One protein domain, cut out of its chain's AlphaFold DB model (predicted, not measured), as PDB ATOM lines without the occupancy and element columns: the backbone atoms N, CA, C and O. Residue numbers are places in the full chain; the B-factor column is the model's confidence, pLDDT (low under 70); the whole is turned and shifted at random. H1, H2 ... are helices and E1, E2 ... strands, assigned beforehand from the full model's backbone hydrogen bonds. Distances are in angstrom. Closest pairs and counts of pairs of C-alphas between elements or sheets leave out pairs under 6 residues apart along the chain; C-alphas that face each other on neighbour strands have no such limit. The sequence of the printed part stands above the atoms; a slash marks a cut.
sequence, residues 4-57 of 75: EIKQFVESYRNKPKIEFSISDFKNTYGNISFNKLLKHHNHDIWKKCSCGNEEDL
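What this domain is: This is residues 4 to 57 of the 75 residues of an uncharacterized protein of Chryseobacterium oncorhynchi (UniProt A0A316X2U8). This is an open arch of chain with no packed core: a small two-stranded hairpin, E1 and E2, makes one foot, helix H1 makes the other, and the short helices H2 and H3 are strung between them. No helix touches another helix, and residues 4 to 28, with H1 and most of H2, stick out free of the rest. The printed part has 54 residues, with three named helices and two named strands in the order H1, H2, H3, E1, E2; the sheet has the order E1 - E2 and is antiparallel, and the class is mostly helix. The whole is extended, with a radius of gyration of the C-alphas of 19.2 A and spans of 59 by 29 by 11 A.

Where its parts are: Start at the sheet: find C-alpha 46 at (17.001, -13.970, 13.570), where E1 begins, and run to residue 48, 6.8 A away. E2 takes residues 54 to 56, 7.1 A from first to last C-alpha, and ends with C-alpha 56 at (20.558, -13.319, 10.586). Before E1, look at residues 34 to 41 for H3, 10.6 A long, and at residues 22 to 29 for H2, 10.8 A long. H1, the longest helix, takes residues 4 to 13 over 14.5 A; find its C-alpha 4 at (7.294, 28.622, 7.811).

How they stand to each other: E1 and E2 form a hairpin, antiparallel with 153 degrees between their N-to-C directions. Look at C-alphas 48 and 54, which face each other at 4.3 A. N 47 and O 55 are within hydrogen-bond range at 2.9 A, as are N 55 and O 47 at 3.0 A. From the hairpin go to H3: the closest C-alphas of H3 and E1 are those of Lys 39 and Trp 46, 6.8 A apart, with 1 pair within 8 A. H3 and E2 are apart. Farther out, H2 and H3 are apart, and so are H1 and H2. In H1, H2 and H3 every O i to N i+4 pair is within hydrogen-bond range.

The domain as a whole: The two C-alphas farthest apart are those of Lys 6 and Cys 51, at 59.6 A. The printed part runs from residue 4 to residue 57 and has no cut. No link is long: those from H2 to H3, H3 to E1 and E1 to E2 are tight, and the 8 residues from H1 to H2 make a short link. The mean pLDDT of the printed part is 71.4, and 32 residues, 12 to 41 and 43 to 44, are under 70, where the model's confidence is low.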
ATOM      1  N   GLU A   4       6.896  30.038   7.812       80.31
ATOM      2  CA  GLU A   4       7.294  28.622   7.811       80.31
ATOM      3  C   GLU A   4       8.694  28.415   8.407       80.31
ATOM      4  O   GLU A   4       8.930  27.500   9.192       80.31
ATOM      5  N   ILE A   5       9.625  29.318   8.084       79.62
ATOM      6  CA  ILE A   5      11.001  29.278   8.591       79.62
ATOM      7  C   ILE A   5      11.009  29.566  10.097       79.62
ATOM      8  O   ILE A   5      11.779  28.961  10.838       79.62
ATOM      9  N   LYS A   6      10.124  30.453  10.572       79.50
ATOM     10  CA  LYS A   6       9.998  30.772  12.000       79.50
ATOM     11  C   LYS A   6       9.514  29.566  12.804       79.50
ATOM     12  O   LYS A   6      10.156  29.214  13.790       79.50
ATOM     13  N   GLN A   7       8.456  28.900  12.340       78.62
ATOM     14  CA  GLN A   7       7.922  27.695  12.986       78.62
ATOM     15  C   GLN A   7       8.938  26.549  12.993       78.62
ATOM     16  O   GLN A   7       9.117  25.881  14.011       78.62
ATOM     17  N   PHE A   8       9.662  26.357  11.886       77.69
ATOM     18  CA  PHE A   8      10.730  25.364  11.813       77.69
ATOM     19  C   PHE A   8      11.827  25.637  12.852       77.69
ATOM     20  O   PHE A   8      12.172  24.748  13.629       77.69
ATOM     21  N   VAL A   9      12.330  26.871  12.935       79.75
ATOM     22  CA  VAL A   9      13.377  27.246  13.901       79.75
ATOM     23  C   VAL A   9      12.894  27.092  15.348       79.75
ATOM     24  O   VAL A   9      13.619  26.547  16.180       79.75
ATOM     25  N   GLU A  10      11.667  27.510  15.657       77.25
ATOM     26  CA  GLU A  10      11.080  27.375  16.998       77.25
ATOM     27  C   GLU A  10      10.904  25.905  17.411       77.25
ATOM     28  O   GLU A  10      11.192  25.557  18.559       77.25
ATOM     29  N   SER A  11      10.550  25.018  16.473       76.06
ATOM     30  CA  SER A  11      10.435  23.575  16.737       76.06
ATOM     31  C   SER A  11      11.764  22.907  17.112       76.06
ATOM     32  O   SER A  11      11.769  21.928  17.851       76.06
ATOM     33  N   TYR A  12      12.901  23.436  16.641       67.56
ATOM     34  CA  TYR A  12      14.235  22.953  17.014       67.56
ATOM     35  C   TYR A  12      14.740  23.573  18.316       67.56
ATOM     36  O   TYR A  12      15.454  22.912  19.069       67.56
ATOM     37  N   ARG A  13      14.361  24.825  18.591       69.75
ATOM     38  CA  ARG A  13      14.786  25.568  19.784       69.75
ATOM     39  C   ARG A  13      14.128  25.056  21.065       69.75
ATOM     40  O   ARG A  13      14.764  25.070  22.111       69.75
ATOM     41  N   ASN A  14      12.893  24.566  20.954       68.88
ATOM     42  CA  ASN A  14      12.105  24.028  22.065       68.88
ATOM     43  C   ASN A  14      12.105  22.491  22.120       68.88
ATOM     44  O   ASN A  14      11.215  21.905  22.736       68.88
ATOM     45  N   LYS A  15      13.065  21.811  21.471       62.00
ATOM     46  CA  LYS A  15      13.161  20.352  21.607       62.00
ATOM     47  C   LYS A  15      13.423  20.002  23.073       62.00
ATOM     48  O   LYS A  15      14.336  20.587  23.660       62.00
ATOM     49  N   PRO A  16      12.668  19.054  23.660       59.56
ATOM     50  CA  PRO A  16      12.991  18.548  24.981       59.56
ATOM     51  C   PRO A  16      14.439  18.071  24.956       59.56
ATOM     52  O   PRO A  16      14.861  17.352  24.043       59.56
ATOM     53  N   LYS A  17      15.222  18.551  25.921       61.41
ATOM     54  CA  LYS A  17      16.615  18.154  26.061       61.41
ATOM     55  C   LYS A  17      16.614  16.642  26.254       61.41
ATOM     56  O   LYS A  17      15.926  16.136  27.135       61.41
ATOM     57  N   ILE A  18      17.323  15.917  25.395       60.41
ATOM     58  CA  ILE A  18      17.485  14.476  25.574       60.41
ATOM     59  C   ILE A  18      18.374  14.308  26.809       60.41
ATOM     60  O   ILE A  18      19.590  14.446  26.723       60.41
ATOM     61  N   GLU A  19      17.762  14.069  27.969       63.03
ATOM     62  CA  GLU A  19      18.444  13.796  29.246       63.03
ATOM     63  C   GLU A  19      18.866  12.328  29.371       63.03
ATOM     64  O   GLU A  19      19.091  11.816  30.460       63.03
ATOM     65  N   PHE A  20      18.958  11.626  28.246       55.94
ATOM     66  CA  PHE A  20      19.331  10.228  28.221       55.94
ATOM     67  C   PHE A  20      20.810  10.104  27.872       55.94
ATOM     68  O   PHE A  20      21.201  10.277  26.712       55.94
ATOM     69  N   SER A  21      21.650   9.844  28.872       68.50
ATOM     70  CA  SER A  21      23.074   9.630  28.634       68.50
ATOM     71  C   SER A  21      23.350   8.189  28.196       68.50
ATOM     72  O   SER A  21      22.633   7.245  28.532       68.50
ATOM     73  N   ILE A  22      24.463   7.986  27.486       61.91
ATOM     74  CA  ILE A  22      24.975   6.641  27.170       61.91
ATOM     75  C   ILE A  22      25.217   5.831  28.460       61.91
ATOM     76  O   ILE A  22      25.133   4.603  28.448       61.91
ATOM     77  N   SER A  23      25.498   6.509  29.579       64.56
ATOM     78  CA  SER A  23      25.656   5.877  30.888       64.56
ATOM     79  C   SER A  23      24.330   5.318  31.412       64.56
ATOM     80  O   SER A  23      24.294   4.180  31.875       64.56
ATOM     81  N   ASP A  24      23.233   6.066  31.273       64.38
ATOM     82  CA  ASP A  24      21.893   5.635  31.701       64.38
ATOM     83  C   ASP A  24      21.397   4.448  30.868       64.38
ATOM     84  O   ASP A  24      20.821   3.496  31.403       64.38
ATOM     85  N   PHE A  25      21.717   4.436  29.570       63.31
ATOM     86  CA  PHE A  25      21.478   3.289  28.691       63.31
ATOM     87  C   PHE A  25      22.212   2.028  29.165       63.31
ATOM     88  O   PHE A  25      21.604   0.965  29.294       63.31
ATOM     89  N   LYS A  26      23.514   2.146  29.461       64.31
ATOM     90  CA  LYS A  26      24.344   1.026  29.935       64.31
ATOM     91  C   LYS A  26      23.903   0.502  31.301       64.31
ATOM     92  O   LYS A  26      23.953  -0.702  31.521       64.31
ATOM     93  N   ASN A  27      23.461   1.378  32.202       65.94
ATOM     94  CA  ASN A  27      22.982   0.980  33.527       65.94
ATOM     95  C   ASN A  27      21.625   0.265  33.469       65.94
ATOM     96  O   ASN A  27      21.421  -0.709  34.187       65.94
ATOM     97  N   THR A  28      20.718   0.708  32.595       61.34
ATOM     98  CA  THR A  28      19.358   0.147  32.494       61.34
ATOM     99  C   THR A  28      19.338  -1.212  31.795       61.34
ATOM    100  O   THR A  28      18.628  -2.122  32.215       61.34
ATOM    101  N   TYR A  29      20.129  -1.372  30.733       59.50
ATOM    102  CA  TYR A  29      20.143  -2.587  29.911       59.50
ATOM    103  C   TYR A  29      21.348  -3.502  30.190       59.50
ATOM    104  O   TYR A  29      21.454  -4.586  29.616       59.50
ATOM    105  N   GLY A  30      22.253  -3.091  31.082       60.97
ATOM    106  CA  GLY A  30      23.531  -3.750  31.334       60.97
ATOM    107  C   GLY A  30      24.524  -3.596  30.175       60.97
ATOM    108  O   GLY A  30      24.243  -2.976  29.147       60.97
ATOM    109  N   ASN A  31      25.701  -4.223  30.308       61.50
ATOM    110  CA  ASN A  31      26.660  -4.410  29.208       61.50
ATOM    111  C   ASN A  31      26.107  -5.417  28.180       61.50
ATOM    112  O   ASN A  31      26.629  -6.518  27.993       61.50
ATOM    113  N   ILE A  32      25.010  -5.067  27.514       61.94
ATOM    114  CA  ILE A  32      24.552  -5.773  26.327       61.94
ATOM    115  C   ILE A  32      25.534  -5.438  25.205       61.94
ATOM    116  O   ILE A  32      25.716  -4.280  24.830       61.94
ATOM    117  N   SER A  33      26.197  -6.466  24.671       68.12
ATOM    118  CA  SER A  33      27.011  -6.304  23.471       68.12
ATOM    119  C   SER A  33      26.132  -5.807  22.323       68.12
ATOM    120  O   SER A  33      24.959  -6.173  22.228       68.12
ATOM    121  N   PHE A  34      26.691  -4.998  21.422       63.72
ATOM    122  CA  PHE A  34      25.956  -4.459  20.273       63.72
ATOM    123  C   PHE A  34      25.243  -5.563  19.468       63.72
ATOM    124  O   PHE A  34      24.084  -5.411  19.092       63.72
ATOM    125  N   ASN A  35      25.882  -6.730  19.330       63.47
ATOM    126  CA  ASN A  35      25.286  -7.920  18.717       63.47
ATOM    127  C   ASN A  35      24.034  -8.412  19.452       63.47
ATOM    128  O   ASN A  35      23.058  -8.805  18.820       63.47
ATOM    129  N   LYS A  36      24.035  -8.390  20.785       67.31
ATOM    130  CA  LYS A  36      22.894  -8.822  21.596       67.31
ATOM    131  C   LYS A  36      21.754  -7.794  21.558       67.31
ATOM    132  O   LYS A  36      20.594  -8.195  21.547       67.31
ATOM    133  N   LEU A  37      22.067  -6.502  21.427       68.69
ATOM    134  CA  LEU A  37      21.070  -5.448  21.199       68.69
ATOM    135  C   LEU A  37      20.410  -5.589  19.818       68.69
ATOM    136  O   LEU A  37      19.186  -5.573  19.707       68.69
ATOM    137  N   LEU A  38      21.224  -5.794  18.776       67.75
ATOM    138  CA  LEU A  38      20.757  -6.030  17.410       67.75
ATOM    139  C   LEU A  38      19.876  -7.275  17.313       67.75
ATOM    140  O   LEU A  38      18.864  -7.234  16.616       67.75
ATOM    141  N   LYS A  39      20.237  -8.354  18.018       66.62
ATOM    142  CA  LYS A  39      19.414  -9.565  18.129       66.62
ATOM    143  C   LYS A  39      18.075  -9.296  18.809       66.62
ATOM    144  O   LYS A  39      17.058  -9.769  18.327       66.62
ATOM    145  N   HIS A  40      18.059  -8.532  19.902       68.75
ATOM    146  CA  HIS A  40      16.827  -8.237  20.636       68.75
ATOM    147  C   HIS A  40      15.856  -7.371  19.817       68.75
ATOM    148  O   HIS A  40      14.677  -7.700  19.695       68.75
ATOM    149  N   HIS A  41      16.363  -6.303  19.196       69.69
ATOM    150  CA  HIS A  41      15.546  -5.389  18.395       69.69
ATOM    151  C   HIS A  41      15.053  -6.024  17.083       69.69
ATOM    152  O   HIS A  41      13.994  -5.663  16.587       69.69
ATOM    153  N   ASN A  42      15.809  -6.970  16.519       71.81
ATOM    154  CA  ASN A  42      15.490  -7.609  15.241       71.81
ATOM    155  C   ASN A  42      15.135  -9.092  15.401       71.81
ATOM    156  O   ASN A  42      15.399  -9.867  14.487       71.81
ATOM    157  N   HIS A  43      14.599  -9.514  16.547       64.12
ATOM    158  CA  HIS A  43      14.391 -10.935  16.855       64.12
ATOM    159  C   HIS A  43      13.569 -11.681  15.789       64.12
ATOM    160  O   HIS A  43      13.859 -12.842  15.523       64.12
ATOM    161  N   ASP A  44      12.645 -11.002  15.105       69.06
ATOM    162  CA  ASP A  44      11.862 -11.554  13.987       69.06
ATOM    163  C   ASP A  44      12.705 -11.940  12.757       69.06
ATOM    164  O   ASP A  44      12.301 -12.762  11.934       69.06
ATOM    165  N   ILE A  45      13.890 -11.341  12.621       78.44
ATOM    166  CA  ILE A  45      14.828 -11.538  11.512       78.44
ATOM    167  C   ILE A  45      15.871 -12.614  11.857       78.44
ATOM    168  O   ILE A  45      16.496 -13.179  10.961       78.44
ATOM    169  N   TRP A  46      16.060 -12.936  13.139       80.31
ATOM    170  CA  TRP A  46      17.001 -13.970  13.570       80.31
ATOM    171  C   TRP A  46      16.304 -15.322  13.663       80.31
ATOM    172  O   TRP A  46      15.330 -15.488  14.395       80.31
ATOM    173  N   LYS A  47      16.824 -16.327  12.952       82.56
ATOM    174  CA  LYS A  47      16.231 -17.667  12.940       82.56
ATOM    175  C   LYS A  47      17.151 -18.688  13.573       82.56
ATOM    176  O   LYS A  47      18.301 -18.863  13.167       82.56
ATOM    177  N   LYS A  48      16.604 -19.415  14.545       86.44
ATOM    178  CA  LYS A  48      17.283 -20.548  15.166       86.44
ATOM    179  C   LYS A  48      17.158 -21.787  14.285       86.44
ATOM    180  O   LYS A  48      16.061 -22.237  13.957       86.44
ATOM    181  N   CYS A  49      18.298 -22.338  13.896       85.69
ATOM    182  CA  CYS A  49      18.406 -23.610  13.208       85.69
ATOM    183  C   CYS A  49      18.166 -24.777  14.179       85.69
ATOM    184  O   CYS A  49      18.451 -24.688  15.373       85.69
ATOM    185  N   SER A  50      17.736 -25.926  13.655       87.44
ATOM    186  CA  SER A  50      17.573 -27.161  14.437       87.44
ATOM    187  C   SER A  50      18.879 -27.682  15.050       87.44
ATOM    188  O   SER A  50      18.831 -28.417  16.026       87.44
ATOM    189  N   CYS A  51      20.043 -27.291  14.519       87.31
ATOM    190  CA  CYS A  51      21.347 -27.615  15.112       87.31
ATOM    191  C   CYS A  51      21.737 -26.688  16.281       87.31
ATOM    192  O   CYS A  51      22.865 -26.748  16.754       87.31
ATOM    193  N   GLY A  52      20.848 -25.780  16.696       85.81
ATOM    194  CA  GLY A  52      21.074 -24.838  17.794       85.81
ATOM    195  C   GLY A  52      21.747 -23.521  17.400       85.81
ATOM    196  O   GLY A  52      21.768 -22.612  18.225       85.81
ATOM    197  N   ASN A  53      22.241 -23.391  16.162       86.00
ATOM    198  CA  ASN A  53      22.836 -22.144  15.669       86.00
ATOM    199  C   ASN A  53      21.761 -21.086  15.365       86.00
ATOM    200  O   ASN A  53      20.642 -21.442  15.000       86.00
ATOM    201  N   GLU A  54      22.096 -19.803  15.469       85.56
ATOM    202  CA  GLU A  54      21.205 -18.685  15.130       85.56
ATOM    203  C   GLU A  54      21.820 -17.829  14.032       85.56
ATOM    204  O   GLU A  54      22.943 -17.356  14.184       85.56
ATOM    205  N   GLU A  55      21.053 -17.585  12.972       84.12
ATOM    206  CA  GLU A  55      21.491 -16.803  11.816       84.12
ATOM    207  C   GLU A  55      20.634 -15.556  11.620       84.12
ATOM    208  O   GLU A  55      19.430 -15.566  11.896       84.12
ATOM    209  N   ASP A  56      21.253 -14.504  11.086       83.62
ATOM    210  CA  ASP A  56      20.558 -13.319  10.586       83.62
ATOM    211  C   ASP A  56      20.076 -13.583   9.153       83.62
ATOM    212  O   ASP A  56      20.881 -13.706   8.222       83.62
ATOM    213  N   LEU A  57      18.755 -13.645   8.965       79.25
ATOM    214  CA  LEU A  57      18.150 -13.981   7.675       79.25
ATOM    215  C   LEU A  57      18.398 -12.933   6.573       79.25
ATOM    216  O   LEU A  57      18.159 -13.221   5.402       79.25
TER     217      LEU A  57